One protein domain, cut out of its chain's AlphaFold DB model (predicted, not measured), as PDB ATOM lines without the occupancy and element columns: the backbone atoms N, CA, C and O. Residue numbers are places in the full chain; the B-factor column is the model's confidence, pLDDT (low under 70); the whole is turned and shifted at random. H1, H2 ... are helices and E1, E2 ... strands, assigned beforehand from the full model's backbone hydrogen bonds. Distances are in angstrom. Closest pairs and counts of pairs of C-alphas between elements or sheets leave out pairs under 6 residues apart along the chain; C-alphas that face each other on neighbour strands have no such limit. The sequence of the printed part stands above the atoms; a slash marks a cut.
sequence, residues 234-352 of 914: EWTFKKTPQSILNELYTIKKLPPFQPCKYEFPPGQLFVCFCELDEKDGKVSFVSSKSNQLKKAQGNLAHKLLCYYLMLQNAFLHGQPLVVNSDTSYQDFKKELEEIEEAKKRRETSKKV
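Overview. This is residues 234 to 352 of the 914 residues of the protein "Peptidylprolyl isomerase" of Cavenderia fasciculata (strain SH3) (UniProt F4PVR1). A small three-stranded antiparallel sheet has the long helix H2 packed over one face, and H1 packs on H2 without reaching the sheet. H3 begins over the opposite face with residues 328 to 336 and then runs away from the body, where residues 340 to 352 stick out as an arm; the tip of the E2 and E3 hairpin, residues 277 to 282, also sticks out. The printed part has 119 residues, with three named helices and three named strands in the order H1 E1 E2 E3 H2 H3; the sheet runs E1 E2 E3 and the class is mixed, helices and strands. The whole is loose, with a radius of gyration of the C-alphas of 17.2 A, and elongated, spanning 63 by 33 by 26 A.

Along the chain. H1 is residues 241 to 251, beginning at C-alpha 241 at (-13.848, -3.423, 17.993). E1 is residues 260 to 263, E2 residues 270 to 278, 26.2 A long, and E3 residues 281 to 286, 16.9 A long. H2, residues 293 to 317, measures 36.2 A and begins at C-alpha 293 at (-10.816, -2.600, 4.410). H3, residues 328 to 350, measures 32.2 A and ends at C-alpha 350 at (-20.404, -1.800, -24.920).

Arrangement. E1, E2 and E3 form a meander, each strand the antiparallel neighbour of the one before. The hairpin E1 and E2 stands at 156 degrees between directions, with N 262 and O 271 2.8 A apart, within hydrogen-bond range. The hairpin E2 and E3 stands at 163 degrees, with N 276 and O 283 2.8 A apart, also within hydrogen-bond range. The pairing is staggered: E2 pairs with E1 over residues 270 to 273 and with E3 over 273 to 278. H2 and H3 are on opposite faces, making three layers, helices on both faces of a sheet. H2 lies over E2 and E3 at a height over the sheet of 9.7 A; its closest C-alphas to E2 are those of Leu 293 and Phe 270, 5.5 A. The closest C-alphas of H3 and E3 are those of Tyr 329 and Val 286, 5.7 A. H1 touches H2, which touches it with residues 297 to 305 alone, at a steep tilt of 48 degrees, the same way; the closest C-alphas of the two are those of Pro 241 and His 302, 5.3 A apart. H1 and H3 are apart, and so are H2 and H3. In H1, H2 and H3 every O i to N i+4 pair is within hydrogen-bond range.

Size, cuts and confidence. The two C-alphas farthest apart, those of His 317 and Val 352, are 63.9 A apart. The printed part has no cut and no long link. The mean pLDDT of the printed part is 81.5; residue 234 and residues 266 to 267, 279 to 280, 322 to 327 and 346 to 352 are under 70.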
ATOM      1  N   GLU A 234     -10.608   7.901  16.804       63.03
ATOM      2  CA  GLU A 234      -9.706   7.323  17.801       63.03
ATOM      3  C   GLU A 234     -10.393   6.254  18.655       63.03
ATOM      4  O   GLU A 234     -11.112   6.515  19.623       63.03
ATOM      5  N   TRP A 235     -10.120   4.996  18.316       82.19
ATOM      6  CA  TRP A 235     -10.413   3.870  19.192       82.19
ATOM      7  C   TRP A 235      -9.257   3.683  20.184       82.19
ATOM      8  O   TRP A 235      -8.230   3.096  19.847       82.19
ATOM      9  N   THR A 236      -9.429   4.171  21.411       80.25
ATOM     10  CA  THR A 236      -8.374   4.228  22.442       80.25
ATOM     11  C   THR A 236      -8.250   2.964  23.310       80.25
ATOM     12  O   THR A 236      -7.423   2.912  24.221       80.25
ATOM     13  N   PHE A 237      -9.048   1.920  23.053       85.06
ATOM     14  CA  PHE A 237      -9.065   0.690  23.857       85.06
ATOM     15  C   PHE A 237      -8.096  -0.387  23.349       85.06
ATOM     16  O   PHE A 237      -7.929  -0.573  22.143       85.06
ATOM     17  N   LYS A 238      -7.530  -1.178  24.275       85.50
ATOM     18  CA  LYS A 238      -6.525  -2.218  23.972       85.50
ATOM     19  C   LYS A 238      -7.028  -3.310  23.020       85.50
ATOM     20  O   LYS A 238      -6.270  -3.767  22.167       85.50
ATOM     21  N   LYS A 239      -8.281  -3.759  23.159       89.75
ATOM     22  CA  LYS A 239      -8.900  -4.690  22.198       89.75
ATOM     23  C   LYS A 239      -9.542  -3.932  21.047       89.75
ATOM     24  O   LYS A 239     -10.275  -2.980  21.282       89.75
ATOM     25  N   THR A 240      -9.362  -4.405  19.814       90.56
ATOM     26  CA  THR A 240     -10.041  -3.838  18.634       90.56
ATOM     27  C   THR A 240     -11.561  -4.075  18.681       90.56
ATOM     28  O   THR A 240     -11.997  -5.083  19.251       90.56
ATOM     29  N   PRO A 241     -12.391  -3.239  18.014       92.25
ATOM     30  CA  PRO A 241     -13.848  -3.423  17.993       92.25
ATOM     31  C   PRO A 241     -14.254  -4.814  17.486       92.25
ATOM     32  O   PRO A 241     -15.149  -5.458  18.025       92.25
ATOM     33  N   GLN A 242     -13.548  -5.311  16.468       92.44
ATOM     34  CA  GLN A 242     -13.795  -6.626  15.882       92.44
ATOM     35  C   GLN A 242     -13.463  -7.777  16.846       92.44
ATOM     36  O   GLN A 242     -14.166  -8.787  16.838       92.44
ATOM     37  N   SER A 243     -12.440  -7.635  17.701       92.31
ATOM     38  CA  SER A 243     -12.120  -8.636  18.728       92.31
ATOM     39  C   SER A 243     -13.234  -8.732  19.773       92.31
ATOM     40  O   SER A 243     -13.739  -9.823  20.031       92.31
ATOM     41  N   ILE A 244     -13.669  -7.588  20.315       91.94
ATOM     42  CA  ILE A 244     -14.745  -7.531  21.318       91.94
ATOM     43  C   ILE A 244     -16.057  -8.082  20.730       91.94
ATOM     44  O   ILE A 244     -16.754  -8.864  21.379       91.94
ATOM     45  N   LEU A 245     -16.375  -7.732  19.478       93.31
ATOM     46  CA  LEU A 245     -17.579  -8.209  18.796       93.31
ATOM     47  C   LEU A 245     -17.567  -9.732  18.579       93.31
ATOM     48  O   LEU A 245     -18.593 -10.378  18.775       93.31
ATOM     49  N   ASN A 246     -16.416 -10.323  18.242       92.56
ATOM     50  CA  ASN A 246     -16.279 -11.778  18.103       92.56
ATOM     51  C   ASN A 246     -16.465 -12.526  19.437       92.56
ATOM     52  O   ASN A 246     -17.072 -13.600  19.461       92.56
ATOM     53  N   GLU A 247     -16.003 -11.965  20.556       91.69
ATOM     54  CA  GLU A 247     -16.249 -12.534  21.890       91.69
ATOM     55  C   GLU A 247     -17.737 -12.470  22.268       91.69
ATOM     56  O   GLU A 247     -18.305 -13.463  22.734       91.69
ATOM     57  N   LEU A 248     -18.401 -11.344  21.986       91.06
ATOM     58  CA  LEU A 248     -19.851 -11.205  22.145       91.06
ATOM     59  C   LEU A 248     -20.616 -12.214  21.269       91.06
ATOM     60  O   LEU A 248     -21.560 -12.850  21.740       91.06
ATOM     61  N   TYR A 249     -20.201 -12.393  20.012       91.75
ATOM     62  CA  TYR A 249     -20.816 -13.344  19.079       91.75
ATOM     63  C   TYR A 249     -20.652 -14.784  19.566       91.75
ATOM     64  O   TYR A 249     -21.624 -15.537  19.567       91.75
ATOM     65  N   THR A 250     -19.481 -15.130  20.105       89.31
ATOM     66  CA  THR A 250     -19.228 -16.432  20.742       89.31
ATOM     67  C   THR A 250     -20.191 -16.685  21.908       89.31
ATOM     68  O   THR A 250     -20.784 -17.761  22.006       89.31
ATOM     69  N   ILE A 251     -20.427 -15.683  22.764       85.50
ATOM     70  CA  ILE A 251     -21.383 -15.780  23.883       85.50
ATOM     71  C   ILE A 251     -22.834 -15.895  23.383       85.50
ATOM     72  O   ILE A 251     -23.610 -16.673  23.942       85.50
ATOM     73  N   LYS A 252     -23.187 -15.200  22.295       84.75
ATOM     74  CA  LYS A 252     -24.487 -15.319  21.612       84.75
ATOM     75  C   LYS A 252     -24.635 -16.566  20.722       84.75
ATOM     76  O   LYS A 252     -25.711 -16.766  20.168       84.75
ATOM     77  N   LYS A 253     -23.603 -17.417  20.606       88.12
ATOM     78  CA  LYS A 253     -23.541 -18.583  19.695       88.12
ATOM     79  C   LYS A 253     -23.746 -18.224  18.212       88.12
ATOM     80  O   LYS A 253     -24.290 -19.015  17.446       88.12
ATOM     81  N   LEU A 254     -23.312 -17.029  17.817       87.00
ATOM     82  CA  LEU A 254     -23.293 -16.558  16.433       87.00
ATOM     83  C   LEU A 254     -21.964 -16.945  15.752       87.00
ATOM     84  O   LEU A 254     -20.947 -17.073  16.440       87.00
ATOM     85  N   PRO A 255     -21.939 -17.123  14.416       88.38
ATOM     86  CA  PRO A 255     -20.689 -17.302  13.678       88.38
ATOM     87  C   PRO A 255     -19.794 -16.053  13.808       88.38
ATOM     88  O   PRO A 255     -20.324 -14.966  14.034       88.38
ATOM     89  N   PRO A 256     -18.460 -16.163  13.638       89.12
ATOM     90  CA  PRO A 256     -17.549 -15.017  13.696       89.12
ATOM     91  C   PRO A 256     -17.966 -13.871  12.766       89.12
ATOM     92  O   PRO A 256     -18.495 -14.101  11.677       89.12
ATOM     93  N   PHE A 257     -17.697 -12.630  13.173       91.25
ATOM     94  CA  PHE A 257     -18.110 -11.438  12.439       91.25
ATOM     95  C   PHE A 257     -17.437 -11.350  11.059       91.25
ATOM     96  O   PHE A 257     -16.259 -11.003  10.932       91.25
ATOM     97  N   GLN A 258     -18.226 -11.632  10.021       88.00
ATOM     98  CA  GLN A 258     -17.856 -11.534   8.611       88.00
ATOM     99  C   GLN A 258     -18.839 -10.597   7.888       88.00
ATOM    100  O   GLN A 258     -19.887 -11.046   7.428       88.00
ATOM    101  N   PRO A 259     -18.551  -9.286   7.807       91.88
ATOM    102  CA  PRO A 259     -19.434  -8.344   7.133       91.88
ATOM    103  C   PRO A 259     -19.340  -8.457   5.609       91.88
ATOM    104  O   PRO A 259     -18.283  -8.772   5.050       91.88
ATOM    105  N   CYS A 260     -20.427  -8.105   4.925       89.81
ATOM    106  CA  CYS A 260     -20.426  -7.952   3.477       89.81
ATOM    107  C   CYS A 260     -19.511  -6.785   3.091       89.81
ATOM    108  O   CYS A 260     -19.669  -5.675   3.601       89.81
ATOM    109  N   LYS A 261     -18.562  -7.027   2.183       91.75
ATOM    110  CA  LYS A 261     -17.617  -6.019   1.684       91.75
ATOM    111  C   LYS A 261     -18.027  -5.534   0.294       91.75
ATOM    112  O   LYS A 261     -18.282  -6.347  -0.592       91.75
ATOM    113  N   TYR A 262     -18.036  -4.222   0.098       87.06
ATOM    114  CA  TYR A 262     -18.182  -3.582  -1.204       87.06
ATOM    115  C   TYR A 262     -16.947  -2.728  -1.487       87.06
ATOM    116  O   TYR A 262     -16.547  -1.904  -0.663       87.06
ATOM    117  N   GLU A 263     -16.346  -2.928  -2.656       86.00
ATOM    118  CA  GLU A 263     -15.268  -2.082  -3.159       86.00
ATOM    119  C   GLU A 263     -15.845  -1.146  -4.226       86.00
ATOM    120  O   GLU A 263     -16.461  -1.583  -5.205       86.00
ATOM    121  N   PHE A 264     -15.637   0.156  -4.037       78.25
ATOM    122  CA  PHE A 264     -15.786   1.156  -5.095       78.25
ATOM    123  C   PHE A 264     -14.701   0.910  -6.179       78.25
ATOM    124  O   PHE A 264     -13.929  -0.038  -6.048       78.25
ATOM    125  N   PRO A 265     -14.627   1.654  -7.305       76.06
ATOM    126  CA  PRO A 265     -13.711   1.310  -8.401       76.06
ATOM    127  C   PRO A 265     -12.268   1.014  -7.930       76.06
ATOM    128  O   PRO A 265     -11.788   1.736  -7.055       76.06
ATOM    129  N   PRO A 266     -11.585  -0.015  -8.484       57.34
ATOM    130  CA  PRO A 266     -10.527  -0.734  -7.772       57.34
ATOM    131  C   PRO A 266      -9.458   0.148  -7.121       57.34
ATOM    132  O   PRO A 266      -8.855   0.995  -7.790       57.34
ATOM    133  N   GLY A 267      -9.216  -0.080  -5.829       58.31
ATOM    134  CA  GLY A 267      -8.218   0.640  -5.034       58.31
ATOM    135  C   GLY A 267      -8.611   2.061  -4.602       58.31
ATOM    136  O   GLY A 267      -7.721   2.859  -4.321       58.31
ATOM    137  N   GLN A 268      -9.906   2.408  -4.572       76.00
ATOM    138  CA  GLN A 268     -10.373   3.709  -4.064       76.00
ATOM    139  C   GLN A 268     -10.897   3.651  -2.625       76.00
ATOM    140  O   GLN A 268     -10.296   4.249  -1.735       76.00
ATOM    141  N   LEU A 269     -12.039   2.994  -2.403       87.50
ATOM    142  CA  LEU A 269     -12.749   2.996  -1.122       87.50
ATOM    143  C   LEU A 269     -13.440   1.652  -0.878       87.50
ATOM    144  O   LEU A 269     -14.058   1.079  -1.777       87.50
ATOM    145  N   PHE A 270     -13.389   1.201   0.369       88.94
ATOM    146  CA  PHE A 270     -14.128   0.073   0.911       88.94
ATOM    147  C   PHE A 270     -15.292   0.576   1.766       88.94
ATOM    148  O   PHE A 270     -15.154   1.534   2.535       88.94
ATOM    149  N   VAL A 271     -16.418  -0.124   1.665       91.12
ATOM    150  CA  VAL A 271     -17.543  -0.039   2.597       91.12
ATOM    151  C   VAL A 271     -17.891  -1.449   3.049       91.12
ATOM    152  O   VAL A 271     -17.911  -2.384   2.246       91.12
ATOM    153  N   CYS A 272     -18.152  -1.608   4.340       92.00
ATOM    154  CA  CYS A 272     -18.683  -2.840   4.908       92.00
ATOM    155  C   CYS A 272     -20.132  -2.622   5.343       92.00
ATOM    156  O   CYS A 272     -20.458  -1.561   5.874       92.00
ATOM    157  N   PHE A 273     -20.985  -3.629   5.176       92.06
ATOM    158  CA  PHE A 273     -22.359  -3.602   5.679       92.06
ATOM    159  C   PHE A 273     -22.783  -4.944   6.288       92.06
ATOM    160  O   PHE A 273     -22.195  -5.993   6.012       92.06
ATOM    161  N   CYS A 274     -23.804  -4.900   7.140       89.62
ATOM    162  CA  CYS A 274     -24.391  -6.062   7.803       89.62
ATOM    163  C   CYS A 274     -25.894  -5.821   8.016       89.62
ATOM    164  O   CYS A 274     -26.282  -4.735   8.444       89.62
ATOM    165  N   GLU A 275     -26.728  -6.819   7.714       87.50
ATOM    166  CA  GLU A 275     -28.130  -6.871   8.150       87.50
ATOM    167  C   GLU A 275     -28.232  -7.864   9.322       87.50
ATOM    168  O   GLU A 275     -27.651  -8.949   9.260       87.50
ATOM    169  N   LEU A 276     -28.962  -7.494  10.373       85.50
ATOM    170  CA  LEU A 276     -29.337  -8.351  11.497       85.50
ATOM    171  C   LEU A 276     -30.839  -8.647  11.429       85.50
ATOM    172  O   LEU A 276     -31.644  -7.728  11.266       85.50
ATOM    173  N   ASP A 277     -31.208  -9.915  11.598       80.38
ATOM    174  CA  ASP A 277     -32.596 -10.345  11.755       80.38
ATOM    175  C   ASP A 277     -33.008 -10.229  13.234       80.38
ATOM    176  O   ASP A 277     -32.611 -11.045  14.069       80.38
ATOM    177  N   GLU A 278     -33.803  -9.211  13.565       77.69
ATOM    178  CA  GLU A 278     -34.372  -8.996  14.899       77.69
ATOM    179  C   GLU A 278     -35.879  -9.304  14.904       77.69
ATOM    180  O   GLU A 278     -36.526  -9.404  13.858       77.69
ATOM    181  N   LYS A 279     -36.468  -9.473  16.096       69.06
ATOM    182  CA  LYS A 279     -37.871  -9.925  16.238       69.06
ATOM    183  C   LYS A 279     -38.898  -9.009  15.564       69.06
ATOM    184  O   LYS A 279     -39.911  -9.505  15.082       69.06
ATOM    185  N   ASP A 280     -38.615  -7.710  15.527       66.06
ATOM    186  CA  ASP A 280     -39.507  -6.674  14.995       66.06
ATOM    187  C   ASP A 280     -39.116  -6.215  13.572       66.06
ATOM    188  O   ASP A 280     -39.702  -5.275  13.035       66.06
ATOM    189  N   GLY A 281     -38.138  -6.877  12.940       75.44
ATOM    190  CA  GLY A 281     -37.703  -6.599  11.569       75.44
ATOM    191  C   GLY A 281     -36.186  -6.660  11.377       75.44
ATOM    192  O   GLY A 281     -35.430  -7.032  12.269       75.44
ATOM    193  N   LYS A 282     -35.728  -6.274  10.183       79.81
ATOM    194  CA  LYS A 282     -34.298  -6.205   9.861       79.81
ATOM    195  C   LYS A 282     -33.687  -4.875  10.281       79.81
ATOM    196  O   LYS A 282     -34.146  -3.823   9.835       79.81
ATOM    197  N   VAL A 283     -32.597  -4.922  11.043       83.19
ATOM    198  CA  VAL A 283     -31.772  -3.747  11.367       83.19
ATOM    199  C   VAL A 283     -30.500  -3.806  10.528       83.19
ATOM    200  O   VAL A 283     -29.871  -4.854  10.429       83.19
ATOM    201  N   SER A 284     -30.130  -2.708   9.874       86.06
ATOM    202  CA  SER A 284     -29.023  -2.689   8.908       86.06
ATOM    203  C   SER A 284     -27.988  -1.632   9.265       86.06
ATOM    204  O   SER A 284     -28.349  -0.510   9.609       86.06
ATOM    205  N   PHE A 285     -26.709  -1.981   9.142       88.12
ATOM    206  CA  PHE A 285     -25.579  -1.132   9.517       88.12
ATOM    207  C   PHE A 285     -24.573  -1.027   8.371       88.12
ATOM    208  O   PHE A 285     -24.290  -2.019   7.695       88.12
ATOM    209  N   VAL A 286     -23.989   0.162   8.193       90.44
ATOM    210  CA  VAL A 286     -22.944   0.444   7.192       90.44
ATOM    211  C   VAL A 286     -21.772   1.171   7.833       90.44
ATOM    212  O   VAL A 286     -21.969   2.055   8.670       90.44
ATOM    213  N   SER A 287     -20.554   0.811   7.432       90.69
ATOM    214  CA  SER A 287     -19.342   1.538   7.803       90.69
ATOM    215  C   SER A 287     -19.255   2.898   7.112       90.69
ATOM    216  O   SER A 287     -19.667   3.059   5.964       90.69
ATOM    217  N   SER A 288     -18.557   3.844   7.730       87.94
ATOM    218  CA  SER A 288     -17.969   4.965   6.992       87.94
ATOM    219  C   SER A 288     -17.112   4.453   5.819       87.94
ATOM    220  O   SER A 288     -16.510   3.373   5.890       87.94
ATOM    221  N   LYS A 289     -17.052   5.223   4.725       87.75
ATOM    222  CA  LYS A 289     -16.174   4.940   3.576       87.75
ATOM    223  C   LYS A 289     -14.714   5.049   4.018       87.75
ATOM    224  O   LYS A 289     -14.340   6.045   4.630       87.75
ATOM    225  N   SER A 290     -13.882   4.062   3.692       87.12
ATOM    226  CA  SER A 290     -12.458   4.081   4.055       87.12
ATOM    227  C   SER A 290     -11.563   3.577   2.929       87.12
ATOM    228  O   SER A 290     -11.936   2.676   2.189       87.12
ATOM    229  N   ASN A 291     -10.351   4.118   2.820       87.56
ATOM    230  CA  ASN A 291      -9.309   3.611   1.923       87.56
ATOM    231  C   ASN A 291      -8.753   2.235   2.353       87.56
ATOM    232  O   ASN A 291      -8.110   1.566   1.548       87.56
ATOM    233  N   GLN A 292      -9.006   1.792   3.590       88.75
ATOM    234  CA  GLN A 292      -8.559   0.499   4.111       88.75
ATOM    235  C   GLN A 292      -9.742  -0.381   4.533       88.75
ATOM    236  O   GLN A 292     -10.556   0.008   5.373       88.75
ATOM    237  N   LEU A 293      -9.785  -1.624   4.035       89.69
ATOM    238  CA  LEU A 293     -10.816  -2.600   4.410       89.69
ATOM    239  C   LEU A 293     -10.866  -2.843   5.930       89.69
ATOM    240  O   LEU A 293     -11.954  -2.890   6.495       89.69
ATOM    241  N   LYS A 294      -9.707  -2.920   6.603       89.62
ATOM    242  CA  LYS A 294      -9.628  -3.094   8.066       89.62
ATOM    243  C   LYS A 294     -10.302  -1.944   8.830       89.62
ATOM    244  O   LYS A 294     -11.041  -2.205   9.775       89.62
ATOM    245  N   LYS A 295     -10.112  -0.686   8.406       88.94
ATOM    246  CA  LYS A 295     -10.746   0.484   9.044       88.94
ATOM    247  C   LYS A 295     -12.260   0.520   8.788       88.94
ATOM    248  O   LYS A 295     -13.020   0.784   9.718       88.94
ATOM    249  N   ALA A 296     -12.718   0.143   7.590       89.50
ATOM    250  CA  ALA A 296     -14.148  -0.046   7.309       89.50
ATOM    251  C   ALA A 296     -14.780  -1.156   8.182       89.50
ATOM    252  O   ALA A 296     -15.843  -0.955   8.774       89.50
ATOM    253  N   GLN A 297     -14.109  -2.306   8.327       92.06
ATOM    254  CA  GLN A 297     -14.553  -3.403   9.198       92.06
ATOM    255  C   GLN A 297     -14.593  -2.991  10.678       92.06
ATOM    256  O   GLN A 297     -15.574  -3.282  11.360       92.06
ATOM    257  N   GLY A 298     -13.571  -2.274  11.158       91.31
ATOM    258  CA  GLY A 298     -13.508  -1.750  12.525       91.31
ATOM    259  C   GLY A 298     -14.634  -0.762  12.838       91.31
ATOM    260  O   GLY A 298     -15.287  -0.896  13.870       91.31
ATOM    261  N   ASN A 299     -14.927   0.172  11.927       90.94
ATOM    262  CA  ASN A 299     -16.022   1.134  12.089       90.94
ATOM    263  C   ASN A 299     -17.407   0.450  12.123       90.94
ATOM    264  O   ASN A 299     -18.230   0.778  12.977       90.94
ATOM    265  N   LEU A 300     -17.649  -0.552  11.266       91.94
ATOM    266  CA  LEU A 300     -18.893  -1.330  11.317       91.94
ATOM    267  C   LEU A 300     -19.013  -2.148  12.611       91.94
ATOM    268  O   LEU A 300     -20.079  -2.170  13.225       91.94
ATOM    269  N   ALA A 301     -17.926  -2.792  13.045       92.25
ATOM    270  CA  ALA A 301     -17.908  -3.535  14.301       92.25
ATOM    271  C   ALA A 301     -18.177  -2.619  15.508       92.25
ATOM    272  O   ALA A 301     -18.918  -2.998  16.412       92.25
ATOM    273  N   HIS A 302     -17.656  -1.389  15.488       90.94
ATOM    274  CA  HIS A 302     -17.941  -0.370  16.496       90.94
ATOM    275  C   HIS A 302     -19.437  -0.000  16.534       90.94
ATOM    276  O   HIS A 302     -20.052  -0.092  17.595       90.94
ATOM    277  N   LYS A 303     -20.065   0.307  15.385       88.94
ATOM    278  CA  LYS A 303     -21.522   0.560  15.317       88.94
ATOM    279  C   LYS A 303     -22.348  -0.598  15.904       88.94
ATOM    280  O   LYS A 303     -23.292  -0.361  16.656       88.94
ATOM    281  N   LEU A 304     -21.970  -1.844  15.603       90.25
ATOM    282  CA  LEU A 304     -22.633  -3.045  16.131       90.25
ATOM    283  C   LEU A 304     -22.440  -3.215  17.648       90.25
ATOM    284  O   LEU A 304     -23.385  -3.597  18.339       90.25
ATOM    285  N   LEU A 305     -21.261  -2.898  18.193       91.12
ATOM    286  CA  LEU A 305     -21.031  -2.904  19.643       91.12
ATOM    287  C   LEU A 305     -21.911  -1.878  20.367       91.12
ATOM    288  O   LEU A 305     -22.509  -2.221  21.388       91.12
ATOM    289  N   CYS A 306     -22.050  -0.664  19.824       88.06
ATOM    290  CA  CYS A 306     -22.967   0.345  20.364       88.06
ATOM    291  C   CYS A 306     -24.418  -0.157  20.355       88.06
ATOM    292  O   CYS A 306     -25.110  -0.059  21.368       88.06
ATOM    293  N   TYR A 307     -24.858  -0.780  19.256       88.25
ATOM    294  CA  TYR A 307     -26.194  -1.370  19.159       88.25
ATOM    295  C   TYR A 307     -26.441  -2.472  20.203       88.25
ATOM    296  O   TYR A 307     -27.461  -2.451  20.896       88.25
ATOM    297  N   TYR A 308     -25.506  -3.411  20.382       89.19
ATOM    298  CA  TYR A 308     -25.672  -4.474  21.378       89.19
ATOM    299  C   TYR A 308     -25.575  -3.981  22.827       89.19
ATOM    300  O   TYR A 308     -26.270  -4.523  23.690       89.19
ATOM    301  N   LEU A 309     -24.784  -2.940  23.095       88.50
ATOM    302  CA  LEU A 309     -24.768  -2.246  24.384       88.50
ATOM    303  C   LEU A 309     -26.136  -1.599  24.674       88.50
ATOM    304  O   LEU A 309     -26.681  -1.783  25.763       88.50
ATOM    305  N   MET A 310     -26.735  -0.923  23.687       85.75
ATOM    306  CA  MET A 310     -28.085  -0.353  23.800       85.75
ATOM    307  C   MET A 310     -29.156  -1.431  24.015       85.75
ATOM    308  O   MET A 310     -30.000  -1.265  24.894       85.75
ATOM    309  N   LEU A 311     -29.102  -2.555  23.290       86.62
ATOM    310  CA  LEU A 311     -30.007  -3.697  23.497       86.62
ATOM    311  C   LEU A 311     -29.904  -4.282  24.913       86.62
ATOM    312  O   LEU A 311     -30.929  -4.586  25.527       86.62
ATOM    313  N   GLN A 312     -28.687  -4.444  25.440       88.75
ATOM    314  CA  GLN A 312     -28.481  -4.968  26.790       88.75
ATOM    315  C   GLN A 312     -28.987  -3.983  27.855       88.75
ATOM    316  O   GLN A 312     -29.666  -4.400  28.792       88.75
ATOM    317  N   ASN A 313     -28.717  -2.685  27.694       85.12
ATOM    318  CA  ASN A 313     -29.213  -1.650  28.603       85.12
ATOM    319  C   ASN A 313     -30.754  -1.554  28.555       85.12
ATOM    320  O   ASN A 313     -31.395  -1.487  29.604       85.12
ATOM    321  N   ALA A 314     -31.368  -1.637  27.367       84.81
ATOM    322  CA  ALA A 314     -32.823  -1.693  27.206       84.81
ATOM    323  C   ALA A 314     -33.428  -2.914  27.923       84.81
ATOM    324  O   ALA A 314     -34.395  -2.769  28.672       84.81
ATOM    325  N   PHE A 315     -32.815  -4.097  27.783       86.31
ATOM    326  CA  PHE A 315     -33.236  -5.304  28.498       86.31
ATOM    327  C   PHE A 315     -33.112  -5.162  30.026       86.31
ATOM    328  O   PHE A 315     -34.066  -5.457  30.744       86.31
ATOM    329  N   LEU A 316     -31.972  -4.679  30.536       83.56
ATOM    330  CA  LEU A 316     -31.701  -4.557  31.977       83.56
ATOM    331  C   LEU A 316     -32.468  -3.418  32.673       83.56
ATOM    332  O   LEU A 316     -32.538  -3.387  33.907       83.56
ATOM    333  N   HIS A 317     -32.966  -2.428  31.929       76.88
ATOM    334  CA  HIS A 317     -33.530  -1.202  32.512       76.88
ATOM    335  C   HIS A 317     -34.943  -0.862  32.028       76.88
ATOM    336  O   HIS A 317     -35.525   0.094  32.536       76.88
ATOM    337  N   GLY A 318     -35.502  -1.614  31.074       76.00
ATOM    338  CA  GLY A 318     -36.808  -1.313  30.478       76.00
ATOM    339  C   GLY A 318     -36.832   0.007  29.700       76.00
ATOM    340  O   GLY A 318     -37.904   0.558  29.462       76.00
ATOM    341  N   GLN A 319     -35.662   0.542  29.333       71.31
ATOM    342  CA  GLN A 319     -35.568   1.751  28.520       71.31
ATOM    343  C   GLN A 319     -36.065   1.459  27.096       71.31
ATOM    344  O   GLN A 319     -35.749   0.396  26.554       71.31
ATOM    345  N   PRO A 320     -36.812   2.383  26.464       71.88
ATOM    346  CA  PRO A 320     -37.207   2.222  25.073       71.88
ATOM    347  C   PRO A 320     -35.956   2.180  24.192       71.88
ATOM    348  O   PRO A 320     -35.070   3.027  24.309       71.88
ATOM    349  N   LEU A 321     -35.887   1.195  23.295       74.25
ATOM    350  CA  LEU A 321     -34.787   1.067  22.346       74.25
ATOM    351  C   LEU A 321     -34.913   2.155  21.267       74.25
ATOM    352  O   LEU A 321     -35.519   1.940  20.218       74.25
ATOM    353  N   VAL A 322     -34.337   3.329  21.527       64.94
ATOM    354  CA  VAL A 322     -34.236   4.412  20.540       64.94
ATOM    355  C   VAL A 322     -33.146   4.053  19.530       64.94
ATOM    356  O   VAL A 322     -32.012   4.523  19.611       64.94
ATOM    357  N   VAL A 323     -33.479   3.185  18.573       63.53
ATOM    358  CA  VAL A 323     -32.663   3.022  17.366       63.53
ATOM    359  C   VAL A 323     -32.869   4.276  16.524       63.53
ATOM    360  O   VAL A 323     -33.846   4.379  15.783       63.53
ATOM    361  N   ASN A 324     -31.959   5.246  16.650       56.81
ATOM    362  CA  ASN A 324     -31.875   6.339  15.684       56.81
ATOM    363  C   ASN A 324     -31.782   5.717  14.288       56.81
ATOM    364  O   ASN A 324     -30.938   4.848  14.054       56.81
ATOM    365  N   SER A 325     -32.664   6.128  13.377       54.47
ATOM    366  CA  SER A 325     -32.721   5.585  12.022       54.47
ATOM    367  C   SER A 325     -31.480   6.015  11.241       54.47
ATOM    368  O   SER A 325     -31.484   7.069  10.606       54.47
ATOM    369  N   ASP A 326     -30.416   5.217  11.319       61.84
ATOM    370  CA  ASP A 326     -29.174   5.426  10.578       61.84
ATOM    371  C   ASP A 326     -29.477   5.348   9.072       61.84
ATOM    372  O   ASP A 326     -29.629   4.266   8.495       61.84
ATOM    373  N   THR A 327     -29.611   6.513   8.429       63.22
ATOM    374  CA  THR A 327     -29.945   6.598   7.000       63.22
ATOM    375  C   THR A 327     -28.820   6.079   6.117       63.22
ATOM    376  O   THR A 327     -29.087   5.747   4.963       63.22
ATOM    377  N   SER A 328     -27.600   5.905   6.652       72.12
ATOM    378  CA  SER A 328     -26.421   5.529   5.866       72.12
ATOM    379  C   SER A 328     -26.588   4.224   5.088       72.12
ATOM    380  O   SER A 328     -25.946   4.062   4.052       72.12
ATOM    381  N   TYR A 329     -27.485   3.314   5.502       79.12
ATOM    382  CA  TYR A 329     -27.822   2.140   4.690       79.12
ATOM    383  C   TYR A 329     -28.701   2.441   3.477       79.12
ATOM    384  O   TYR A 329     -28.485   1.860   2.414       79.12
ATOM    385  N   GLN A 330     -29.667   3.348   3.613       79.75
ATOM    386  CA  GLN A 330     -30.500   3.791   2.494       79.75
ATOM    387  C   GLN A 330     -29.673   4.637   1.520       79.75
ATOM    388  O   GLN A 330     -29.739   4.423   0.311       79.75
ATOM    389  N   ASP A 331     -28.820   5.515   2.053       79.75
ATOM    390  CA  ASP A 331     -27.892   6.333   1.269       79.75
ATOM    391  C   ASP A 331     -26.890   5.450   0.498       79.75
ATOM    392  O   ASP A 331     -26.696   5.628  -0.707       79.75
ATOM    393  N   PHE A 332     -26.328   4.422   1.151       83.19
ATOM    394  CA  PHE A 332     -25.462   3.424   0.510       83.19
ATOM    395  C   PHE A 332     -26.190   2.591  -0.556       83.19
ATOM    396  O   PHE A 332     -25.637   2.382  -1.637       83.19
ATOM    397  N   LYS A 333     -27.423   2.128  -0.292       82.81
ATOM    398  CA  LYS A 333     -28.225   1.387  -1.285       82.81
ATOM    399  C   LYS A 333     -28.491   2.230  -2.529       82.81
ATOM    400  O   LYS A 333     -28.240   1.757  -3.634       82.81
ATOM    401  N   LYS A 334     -28.900   3.487  -2.349       84.75
ATOM    402  CA  LYS A 334     -29.137   4.426  -3.449       84.75
ATOM    403  C   LYS A 334     -27.873   4.670  -4.285       84.75
ATOM    404  O   LYS A 334     -27.923   4.595  -5.509       84.75
ATOM    405  N   GLU A 335     -26.726   4.897  -3.644       83.12
ATOM    406  CA  GLU A 335     -25.444   5.066  -4.348       83.12
ATOM    407  C   GLU A 335     -25.034   3.797  -5.122       83.12
ATOM    408  O   GLU A 335     -24.513   3.877  -6.238       83.12
ATOM    409  N   LEU A 336     -25.302   2.612  -4.564       81.81
ATOM    410  CA  LEU A 336     -25.031   1.330  -5.214       81.81
ATOM    411  C   LEU A 336     -25.942   1.107  -6.435       81.81
ATOM    412  O   LEU A 336     -25.449   0.683  -7.484       81.81
ATOM    413  N   GLU A 337     -27.227   1.457  -6.338       84.56
ATOM    414  CA  GLU A 337     -28.183   1.453  -7.456       84.56
ATOM    415  C   GLU A 337     -27.754   2.420  -8.573       84.56
ATOM    416  O   GLU A 337     -27.693   2.019  -9.737       84.56
ATOM    417  N   GLU A 338     -27.351   3.651  -8.239       83.44
ATOM    418  CA  GLU A 338     -26.824   4.632  -9.203       83.44
ATOM    419  C   GLU A 338     -25.554   4.118  -9.918       83.44
ATOM    420  O   GLU A 338     -25.400   4.277 -11.137       83.44
ATOM    421  N   ILE A 339     -24.652   3.441  -9.194       78.62
ATOM    422  CA  ILE A 339     -23.451   2.810  -9.764       78.62
ATOM    423  C   ILE A 339     -23.813   1.625 -10.668       78.62
ATOM    424  O   ILE A 339     -23.199   1.456 -11.729       78.62
ATOM    425  N   GLU A 340     -24.782   0.797 -10.285       80.06
ATOM    426  CA  GLU A 340     -25.254  -0.309 -11.118       80.06
ATOM    427  C   GLU A 340     -25.976   0.166 -12.375       80.06
ATOM    428  O   GLU A 340     -25.734  -0.381 -13.452       80.06
ATOM    429  N   GLU A 341     -26.806   1.202 -12.285       81.88
ATOM    430  CA  GLU A 341     -27.371   1.852 -13.462       81.88
ATOM    431  C   GLU A 341     -26.271   2.416 -14.362       81.88
ATOM    432  O   GLU A 341     -26.303   2.209 -15.576       81.88
ATOM    433  N   ALA A 342     -25.252   3.070 -13.800       73.56
ATOM    434  CA  ALA A 342     -24.116   3.558 -14.574       73.56
ATOM    435  C   ALA A 342     -23.315   2.416 -15.232       73.56
ATOM    436  O   ALA A 342     -22.827   2.585 -16.354       73.56
ATOM    437  N   LYS A 343     -23.197   1.242 -14.589       76.75
ATOM    438  CA  LYS A 343     -22.632   0.022 -15.201       76.75
ATOM    439  C   LYS A 343     -23.527  -0.488 -16.334       76.75
ATOM    440  O   LYS A 343     -23.026  -0.630 -17.446       76.75
ATOM    441  N   LYS A 344     -24.836  -0.641 -16.110       77.56
ATOM    442  CA  LYS A 344     -25.825  -1.074 -17.117       77.56
ATOM    443  C   LYS A 344     -25.836  -0.137 -18.336       77.56
ATOM    444  O   LYS A 344     -25.749  -0.615 -19.462       77.56
ATOM    445  N   ARG A 345     -25.818   1.189 -18.135       71.88
ATOM    446  CA  ARG A 345     -25.692   2.212 -19.202       71.88
ATOM    447  C   ARG A 345     -24.366   2.101 -19.974       71.88
ATOM    448  O   ARG A 345     -24.335   2.316 -21.182       71.88
ATOM    449  N   ARG A 346     -23.262   1.737 -19.307       63.47
ATOM    450  CA  ARG A 346     -21.969   1.461 -19.968       63.47
ATOM    451  C   ARG A 346     -21.966   0.127 -20.713       63.47
ATOM    452  O   ARG A 346     -21.310   0.027 -21.741       63.47
ATOM    453  N   GLU A 347     -22.664  -0.887 -20.218       61.69
ATOM    454  CA  GLU A 347     -22.751  -2.213 -20.841       61.69
ATOM    455  C   GLU A 347     -23.664  -2.219 -22.067       61.69
ATOM    456  O   GLU A 347     -23.307  -2.815 -23.083       61.69
ATOM    457  N   THR A 348     -24.762  -1.460 -22.050       57.66
ATOM    458  CA  THR A 348     -25.549  -1.200 -23.264       57.66
ATOM    459  C   THR A 348     -24.749  -0.400 -24.296       57.66
ATOM    460  O   THR A 348     -24.828  -0.720 -25.479       57.66
ATOM    461  N   SER A 349     -23.889   0.543 -23.882       53.88
ATOM    462  CA  SER A 349     -22.911   1.186 -24.786       53.88
ATOM    463  C   SER A 349     -21.766   0.269 -25.254       53.88
ATOM    464  O   SER A 349     -21.153   0.559 -26.274       53.88
ATOM    465  N   LYS A 350     -21.460  -0.830 -24.548       48.44
ATOM    466  CA  LYS A 350     -20.404  -1.800 -24.920       48.44
ATOM    467  C   LYS A 350     -20.861  -2.875 -25.911       48.44
ATOM    468  O   LYS A 350     -20.019  -3.629 -26.386       48.44
ATOM    469  N   LYS A 351     -22.157  -2.971 -26.234       42.50
ATOM    470  CA  LYS A 351     -22.659  -3.908 -27.261       42.50
ATOM    471  C   LYS A 351     -22.288  -3.526 -28.699       42.50
ATOM    472  O   LYS A 351     -22.613  -4.267 -29.619       42.50
ATOM    473  N   VAL A 352     -21.590  -2.408 -28.886       42.44
ATOM    474  CA  VAL A 352     -20.869  -2.082 -30.115       42.44
ATOM    475  C   VAL A 352     -19.387  -2.056 -29.759       42.44
ATOM    476  O   VAL A 352     -19.000  -1.314 -28.852       42.44
TER     477      VAL A 352